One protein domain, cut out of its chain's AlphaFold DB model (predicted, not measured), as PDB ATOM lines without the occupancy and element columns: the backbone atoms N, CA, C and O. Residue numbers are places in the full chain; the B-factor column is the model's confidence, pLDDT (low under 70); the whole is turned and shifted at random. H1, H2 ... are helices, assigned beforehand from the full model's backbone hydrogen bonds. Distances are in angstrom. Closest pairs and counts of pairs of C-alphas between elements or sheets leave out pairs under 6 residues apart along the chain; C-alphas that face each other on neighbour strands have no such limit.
ATOM      1  N   LEU A 256     178.070 189.435  90.246       89.06
ATOM      2  CA  LEU A 256     176.810 190.170  90.080       89.06
ATOM      3  C   LEU A 256     175.932 190.095  91.333       89.06
ATOM      4  O   LEU A 256     175.411 191.118  91.780       89.06
ATOM      5  N   ASN A 257     175.795 188.911  91.936       88.94
ATOM      6  CA  ASN A 257     175.045 188.755  93.183       88.94
ATOM      7  C   ASN A 257     175.679 189.552  94.331       88.94
ATOM      8  O   ASN A 257     174.963 190.158  95.127       88.94
ATOM      9  N   LYS A 258     177.015 189.598  94.399       93.50
ATOM     10  CA  LYS A 258     177.732 190.414  95.384       93.50
ATOM     11  C   LYS A 258     177.457 191.907  95.185       93.50
ATOM     12  O   LYS A 258     177.097 192.581  96.149       93.50
ATOM     13  N   ILE A 259     177.552 192.400  93.949       88.62
ATOM     14  CA  ILE A 259     177.231 193.793  93.601       88.62
ATOM     15  C   ILE A 259     175.785 194.123  93.994       88.62
ATOM     16  O   ILE A 259     175.535 195.158  94.607       88.62
ATOM     17  N   LEU A 260     174.834 193.230  93.705       86.00
ATOM     18  CA  LEU A 260     173.427 193.423  94.061       86.00
ATOM     19  C   LEU A 260     173.217 193.527  95.579       86.00
ATOM     20  O   LEU A 260     172.448 194.374  96.042       86.00
ATOM     21  N   MET A 261     173.898 192.687  96.364       89.12
ATOM     22  CA  MET A 261     173.833 192.749  97.826       89.12
ATOM     23  C   MET A 261     174.403 194.067  98.361       89.12
ATOM     24  O   MET A 261     173.760 194.706  99.195       89.12
ATOM     25  N   GLU A 262     175.569 194.494  97.873       90.81
ATOM     26  CA  GLU A 262     176.195 195.764  98.268       90.81
ATOM     27  C   GLU A 262     175.309 196.965  97.899       90.81
ATOM     28  O   GLU A 262     175.054 197.827  98.742       90.81
ATOM     29  N   ALA A 263     174.751 196.985  96.685       84.88
ATOM     30  CA  ALA A 263     173.819 198.021  96.242       84.88
ATOM     31  C   ALA A 263     172.553 198.069  97.113       84.88
ATOM     32  O   ALA A 263     172.118 199.147  97.518       84.88
ATOM     33  N   SER A 264     171.992 196.909  97.469       85.06
ATOM     34  CA  SER A 264     170.814 196.825  98.345       85.06
ATOM     35  C   SER A 264     171.104 197.368  99.748       85.06
ATOM     36  O   SER A 264     170.279 198.080 100.320       85.06
ATOM     37  N   GLN A 265     172.286 197.077 100.300       88.06
ATOM     38  CA  GLN A 265     172.719 197.610 101.596       88.06
ATOM     39  C   GLN A 265     172.913 199.127 101.555       88.06
ATOM     40  O   GLN A 265     172.483 199.827 102.472       88.06
ATOM     41  N   LEU A 266     173.550 199.643 100.499       85.94
ATOM     42  CA  LEU A 266     173.733 201.080 100.308       85.94
ATOM     43  C   LEU A 266     172.391 201.796 100.166       85.94
ATOM     44  O   LEU A 266     172.179 202.807 100.832       85.94
ATOM     45  N   ASN A 267     171.467 201.246  99.377       84.00
ATOM     46  CA  ASN A 267     170.138 201.822  99.203       84.00
ATOM     47  C   ASN A 267     169.330 201.795 100.512       84.00
ATOM     48  O   ASN A 267     168.690 202.776 100.869       84.00
ATOM     49  N   GLY A 268     169.431 200.713 101.293       85.62
ATOM     50  CA  GLY A 268     168.833 200.644 102.629       85.62
ATOM     51  C   GLY A 268     169.379 201.709 103.586       85.62
ATOM     52  O   GLY A 268     168.612 202.337 104.310       85.62
ATOM     53  N   ARG A 269     170.696 201.966 103.557       86.19
ATOM     54  CA  ARG A 269     171.318 203.052 104.334       86.19
ATOM     55  C   ARG A 269     170.862 204.433 103.867       86.19
ATOM     56  O   ARG A 269     170.624 205.291 104.707       86.19
ATOM     57  N   LEU A 270     170.760 204.644 102.554       83.19
ATOM     58  CA  LEU A 270     170.276 205.900 101.986       83.19
ATOM     59  C   LEU A 270     168.827 206.165 102.409       83.19
ATOM     60  O   LEU A 270     168.547 207.242 102.918       83.19
ATOM     61  N   ASN A 271     167.945 205.170 102.285       82.56
ATOM     62  CA  ASN A 271     166.547 205.284 102.701       82.56
ATOM     63  C   ASN A 271     166.416 205.573 104.200       82.56
ATOM     64  O   ASN A 271     165.651 206.451 104.566       82.56
ATOM     65  N   ALA A 272     167.212 204.925 105.057       85.19
ATOM     66  CA  ALA A 272     167.200 205.217 106.492       85.19
ATOM     67  C   ALA A 272     167.569 206.681 106.800       85.19
ATOM     68  O   ALA A 272     166.913 207.322 107.616       85.19
ATOM     69  N   LEU A 273     168.581 207.232 106.119       79.81
ATOM     70  CA  LEU A 273     168.954 208.644 106.267       79.81
ATOM     71  C   LEU A 273     167.869 209.585 105.724       79.81
ATOM     72  O   LEU A 273     167.617 210.637 106.302       79.81
ATOM     73  N   VAL A 274     167.225 209.214 104.617       75.00
ATOM     74  CA  VAL A 274     166.106 209.969 104.038       75.00
ATOM     75  C   VAL A 274     164.900 209.966 104.983       75.00
ATOM     76  O   VAL A 274     164.309 211.021 105.199       75.00
ATOM     77  N   ASP A 275     164.586 208.835 105.618       80.75
ATOM     78  CA  ASP A 275     163.523 208.715 106.621       80.75
ATOM     79  C   ASP A 275     163.819 209.561 107.876       80.75
ATOM     80  O   ASP A 275     162.926 210.238 108.388       80.75
ATOM     81  N   GLU A 276     165.074 209.585 108.351       77.88
ATOM     82  CA  GLU A 276     165.510 210.455 109.459       77.88
ATOM     83  C   GLU A 276     165.300 211.941 109.138       77.88
ATOM     84  O   GLU A 276     164.834 212.705 109.984       77.88
ATOM     85  N   VAL A 277     165.605 212.346 107.903       69.00
ATOM     86  CA  VAL A 277     165.412 213.721 107.436       69.00
ATOM     87  C   VAL A 277     163.925 214.048 107.243       69.00
ATOM     88  O   VAL A 277     163.491 215.132 107.622       69.00
ATOM     89  N   HIS A 278     163.116 213.119 106.725       66.50
ATOM     90  CA  HIS A 278     161.662 213.297 106.615       66.50
ATOM     91  C   HIS A 278     160.958 213.398 107.974       66.50
ATOM     92  O   HIS A 278     159.898 214.016 108.067       66.50
ATOM     93  N   GLU A 289     170.670 222.273 107.489       70.06
ATOM     94  CA  GLU A 289     169.695 221.208 107.192       70.06
ATOM     95  C   GLU A 289     169.253 221.222 105.721       70.06
ATOM     96  O   GLU A 289     169.169 220.176 105.073       70.06
ATOM     97  N   SER A 290     169.072 222.416 105.146       72.75
ATOM     98  CA  SER A 290     168.759 222.577 103.720       72.75
ATOM     99  C   SER A 290     169.883 222.060 102.809       72.75
ATOM    100  O   SER A 290     169.614 221.480 101.758       72.75
ATOM    101  N   VAL A 291     171.152 222.237 103.203       79.19
ATOM    102  CA  VAL A 291     172.311 221.711 102.459       79.19
ATOM    103  C   VAL A 291     172.346 220.183 102.509       79.19
ATOM    104  O   VAL A 291     172.576 219.555 101.475       79.19
ATOM    105  N   CYS A 292     172.062 219.573 103.664       72.56
ATOM    106  CA  CYS A 292     171.982 218.115 103.799       72.56
ATOM    107  C   CYS A 292     170.924 217.504 102.868       72.56
ATOM    108  O   CYS A 292     171.198 216.521 102.181       72.56
ATOM    109  N   LEU A 293     169.747 218.124 102.779       73.56
ATOM    110  CA  LEU A 293     168.666 217.711 101.880       73.56
ATOM    111  C   LEU A 293     169.030 217.826 100.397       73.56
ATOM    112  O   LEU A 293     168.783 216.902  99.618       73.56
ATOM    113  N   GLN A 294     169.648 218.940  99.995       80.50
ATOM    114  CA  GLN A 294     170.121 219.117  98.618       80.50
ATOM    115  C   GLN A 294     171.196 218.085  98.264       80.50
ATOM    116  O   GLN A 294     171.166 217.508  97.177       80.50
ATOM    117  N   GLN A 295     172.103 217.796  99.198       81.44
ATOM    118  CA  GLN A 295     173.138 216.790  99.007       81.44
ATOM    119  C   GLN A 295     172.550 215.376  98.904       81.44
ATOM    120  O   GLN A 295     172.968 214.612  98.037       81.44
ATOM    121  N   ALA A 296     171.562 215.030  99.736       76.19
ATOM    122  CA  ALA A 296     170.876 213.738  99.675       76.19
ATOM    123  C   ALA A 296     170.164 213.544  98.326       76.19
ATOM    124  O   ALA A 296     170.338 212.511  97.676       76.19
ATOM    125  N   LYS A 297     169.443 214.573  97.857       80.50
ATOM    126  CA  LYS A 297     168.792 214.572  96.539       80.50
ATOM    127  C   LYS A 297     169.799 214.414  95.397       80.50
ATOM    128  O   LYS A 297     169.565 213.620  94.492       80.50
ATOM    129  N   PHE A 298     170.922 215.132  95.455       83.69
ATOM    130  CA  PHE A 298     171.990 215.046  94.456       83.69
ATOM    131  C   PHE A 298     172.627 213.649  94.391       83.69
ATOM    132  O   PHE A 298     172.885 213.123  93.308       83.69
ATOM    133  N   VAL A 299     172.870 213.025  95.546       81.88
ATOM    134  CA  VAL A 299     173.410 211.659  95.603       81.88
ATOM    135  C   VAL A 299     172.418 210.664  94.996       81.88
ATOM    136  O   VAL A 299     172.820 209.835  94.183       81.88
ATOM    137  N   ALA A 300     171.128 210.771  95.328       79.06
ATOM    138  CA  ALA A 300     170.093 209.894  94.783       79.06
ATOM    139  C   ALA A 300     169.945 210.027  93.255       79.06
ATOM    140  O   ALA A 300     169.869 209.009  92.567       79.06
ATOM    141  N   SER A 301     169.959 211.253  92.714       80.25
ATOM    142  CA  SER A 301     169.869 211.466  91.262       80.25
ATOM    143  C   SER A 301     171.088 210.914  90.525       80.25
ATOM    144  O   SER A 301     170.930 210.201  89.543       80.25
ATOM    145  N   THR A 302     172.296 211.146  91.048       84.56
ATOM    146  CA  THR A 302     173.538 210.653  90.423       84.56
ATOM    147  C   THR A 302     173.559 209.123  90.340       84.56
ATOM    148  O   THR A 302     173.902 208.560  89.306       84.56
ATOM    149  N   ILE A 303     173.141 208.437  91.411       81.88
ATOM    150  CA  ILE A 303     173.055 206.967  91.429       81.88
ATOM    151  C   ILE A 303     172.030 206.463  90.402       81.88
ATOM    152  O   ILE A 303     172.275 205.449  89.747       81.88
ATOM    153  N   SER A 304     170.895 207.154  90.258       82.81
ATOM    154  CA  SER A 304     169.867 206.814  89.267       82.81
ATOM    155  C   SER A 304     170.391 206.950  87.835       82.81
ATOM    156  O   SER A 304     170.214 206.035  87.029       82.81
ATOM    157  N   ASP A 305     171.074 208.054  87.533       83.25
ATOM    158  CA  ASP A 305     171.594 208.340  86.193       83.25
ATOM    159  C   ASP A 305     172.672 207.322  85.780       83.25
ATOM    160  O   ASP A 305     172.599 206.729  84.699       83.25
ATOM    161  N   ASP A 306     173.628 207.032  86.670       82.62
ATOM    162  CA  ASP A 306     174.694 206.050  86.416       82.62
ATOM    163  C   ASP A 306     174.141 204.624  86.225       82.62
ATOM    164  O   ASP A 306     174.635 203.842  85.396       82.62
ATOM    165  N   ALA A 307     173.090 204.272  86.975       82.25
ATOM    166  CA  ALA A 307     172.395 203.001  86.815       82.25
ATOM    167  C   ALA A 307     171.683 202.918  85.456       82.25
ATOM    168  O   ALA A 307     171.792 201.887  84.791       82.25
ATOM    169  N   SER A 308     171.029 203.998  85.011       80.25
ATOM    170  CA  SER A 308     170.355 204.064  83.706       80.25
ATOM    171  C   SER A 308     171.328 203.820  82.552       80.25
ATOM    172  O   SER A 308     171.106 202.926  81.741       80.25
ATOM    173  N   VAL A 309     172.474 204.510  82.535       82.12
ATOM    174  CA  VAL A 309     173.504 204.327  81.491       82.12
ATOM    175  C   VAL A 309     174.000 202.877  81.437       82.12
ATOM    176  O   VAL A 309     174.321 202.340  80.374       82.12
ATOM    177  N   THR A 310     174.093 202.222  82.594       81.62
ATOM    178  CA  THR A 310     174.509 200.818  82.667       81.62
ATOM    179  C   THR A 310     173.434 199.877  82.114       81.62
ATOM    180  O   THR A 310     173.784 198.907  81.439       81.62
ATOM    181  N   VAL A 311     172.152 200.168  82.350       80.56
ATOM    182  CA  VAL A 311     171.015 199.428  81.776       80.56
ATOM    183  C   VAL A 311     170.994 199.569  80.251       80.56
ATOM    184  O   VAL A 311     170.997 198.551  79.561       80.56
ATOM    185  N   ASP A 312     171.146 200.783  79.717       80.31
ATOM    186  CA  ASP A 312     171.182 201.031  78.265       80.31
ATOM    187  C   ASP A 312     172.301 200.234  77.569       80.31
ATOM    188  O   ASP A 312     172.155 199.694  76.468       80.31
ATOM    189  N   ARG A 313     173.456 200.105  78.237       74.25
ATOM    190  CA  ARG A 313     174.589 199.303  77.748       74.25
ATOM    191  C   ARG A 313     174.317 197.800  77.736       74.25
ATOM    192  O   ARG A 313     175.069 197.077  77.077       74.25
ATOM    193  N   LEU A 314     173.314 197.318  78.462       78.38
ATOM    194  CA  LEU A 314     172.911 195.911  78.503       78.38
ATOM    195  C   LEU A 314     171.747 195.615  77.549       78.38
ATOM    196  O   LEU A 314     171.648 194.488  77.063       78.38
ATOM    197  N   ASP A 315     170.935 196.609  77.195       78.06
ATOM    198  CA  ASP A 315     169.731 196.414  76.379       78.06
ATOM    199  C   ASP A 315     170.006 195.852  74.978       78.06
ATOM    200  O   ASP A 315     169.238 195.029  74.476       78.06
ATOM    201  N   TRP A 316     171.150 196.163  74.357       76.56
ATOM    202  CA  TRP A 316     171.507 195.569  73.057       76.56
ATOM    203  C   TRP A 316     171.695 194.037  73.106       76.56
ATOM    204  O   TRP A 316     171.657 193.376  72.061       76.56
ATOM    205  N   LEU A 317     171.916 193.457  74.295       68.38
ATOM    206  CA  LEU A 317     172.040 192.008  74.498       68.38
ATOM    207  C   LEU A 317     170.682 191.320  74.662       68.38
ATOM    208  O   LEU A 317     170.567 190.139  74.319       68.38
ATOM    209  N   ALA A 318     169.657 192.031  75.140       66.62
ATOM    210  CA  ALA A 318     168.363 191.444  75.479       66.62
ATOM    211  C   ALA A 318     167.686 190.727  74.289       66.62
ATOM    212  O   ALA A 318     167.288 189.572  74.456       66.62
ATOM    213  N   PRO A 319     167.642 191.282  73.056       66.62
ATOM    214  CA  PRO A 319     167.054 190.581  71.911       66.62
ATOM    215  C   PRO A 319     167.796 189.290  71.548       66.62
ATOM    216  O   PRO A 319     167.172 188.302  71.162       66.62
ATOM    217  N   LYS A 320     169.130 189.277  71.691       66.94
ATOM    218  CA  LYS A 320     169.979 188.124  71.344       66.94
ATOM    219  C   LYS A 320     169.800 186.972  72.326       66.94
ATOM    220  O   LYS A 320     169.759 185.819  71.906       66.94
ATOM    221  N   VAL A 321     169.677 187.281  73.616       64.94
ATOM    222  CA  VAL A 321     169.446 186.280  74.666       64.94
ATOM    223  C   VAL A 321     168.004 185.769  74.623       64.94
ATOM    224  O   VAL A 321     167.789 184.557  74.663       64.94
ATOM    225  N   ASN A 322     167.018 186.657  74.453       63.75
ATOM    226  CA  ASN A 322     165.600 186.279  74.411       63.75
ATOM    227  C   ASN A 322     165.277 185.387  73.211       63.75
ATOM    228  O   ASN A 322     164.592 184.379  73.371       63.75
ATOM    229  N   ALA A 323     165.825 185.692  72.031       62.44
ATOM    230  CA  ALA A 323     165.658 184.847  70.850       62.44
ATOM    231  C   ALA A 323     166.272 183.445  71.022       62.44
ATOM    232  O   ALA A 323     165.767 182.483  70.449       62.44
ATOM    233  N   ALA A 324     167.350 183.324  71.805       63.25
ATOM    234  CA  ALA A 324     168.061 182.066  72.001       63.25
ATOM    235  C   ALA A 324     167.458 181.175  73.103       63.25
ATOM    236  O   ALA A 324     167.504 179.954  72.970       63.25
ATOM    237  N   PHE A 325     166.901 181.753  74.177       57.75
ATOM    238  CA  PHE A 325     166.516 180.989  75.376       57.75
ATOM    239  C   PHE A 325     165.087 181.226  75.892       57.75
ATOM    240  O   PHE A 325     164.562 180.356  76.585       57.75
ATOM    241  N   PHE A 326     164.431 182.342  75.554       54.84
ATOM    242  CA  PHE A 326     163.096 182.690  76.066       54.84
ATOM    243  C   PHE A 326     162.196 183.282  74.967       54.84
ATOM    244  O   PHE A 326     161.847 184.467  75.013       54.84
TER     245      PHE A 326
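This is residues 256 to 278 and 289 to 326 of the 354 residues of an uncharacterized protein of bioreactor metagenome (UniProt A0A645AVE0). The long helix H2 and the somewhat shorter H1 run opposite ways as a loose, narrow V, nearest each other toward the cut between them, while the short H3 follows H2 at its far end. H2 and H3 make the long axis; residues 256 to 266 of H1 and the stretch 304 to 326, with the last part of H2 and H3, stick out. The printed part has 61 residues, with three named helices in the order H1, H2, H3 and no named strand: all helix. It is extended, with a radius of gyration of the C-alphas of 16.3 A and spans of 52 by 20 by 16 A.

H2, residues 289 to 315, is 39.5 A long from C-alpha 289 at (169.695, 221.208, 107.192) to C-alpha 315. H1, residues 256 to 278, is 32.2 A long and begins with C-alpha 256 at (176.810, 190.170, 90.080). H3, residues 318 to 325, ends with C-alpha 325 at (166.516, 180.989, 75.376), 10.6 A from its first C-alpha.

H2 and H1 are close but not clearly touching; their closest C-alphas, those of Val 274 and Ala 296, are 7.5 A apart. They run opposite ways at a shallow tilt of 26 degrees, with centres 12.8 A apart. H2 and H3 meet only through their link, and H1 and H3 are apart. In H1, H2 and H3 every O i to N i+4 pair is within hydrogen-bond range.

The C-alphas farthest apart, those of Glu 289 and Ala 324, are 52.7 A apart. Residues 279 to 288 are not printed, and C-alphas 278 and 289 across this cut are 11.3 A apart. The link from H2 to H3 is tight, with 2 residues. The mean pLDDT of the printed part is 78.4; residues 277 to 278 and 317 to 326 are under 70.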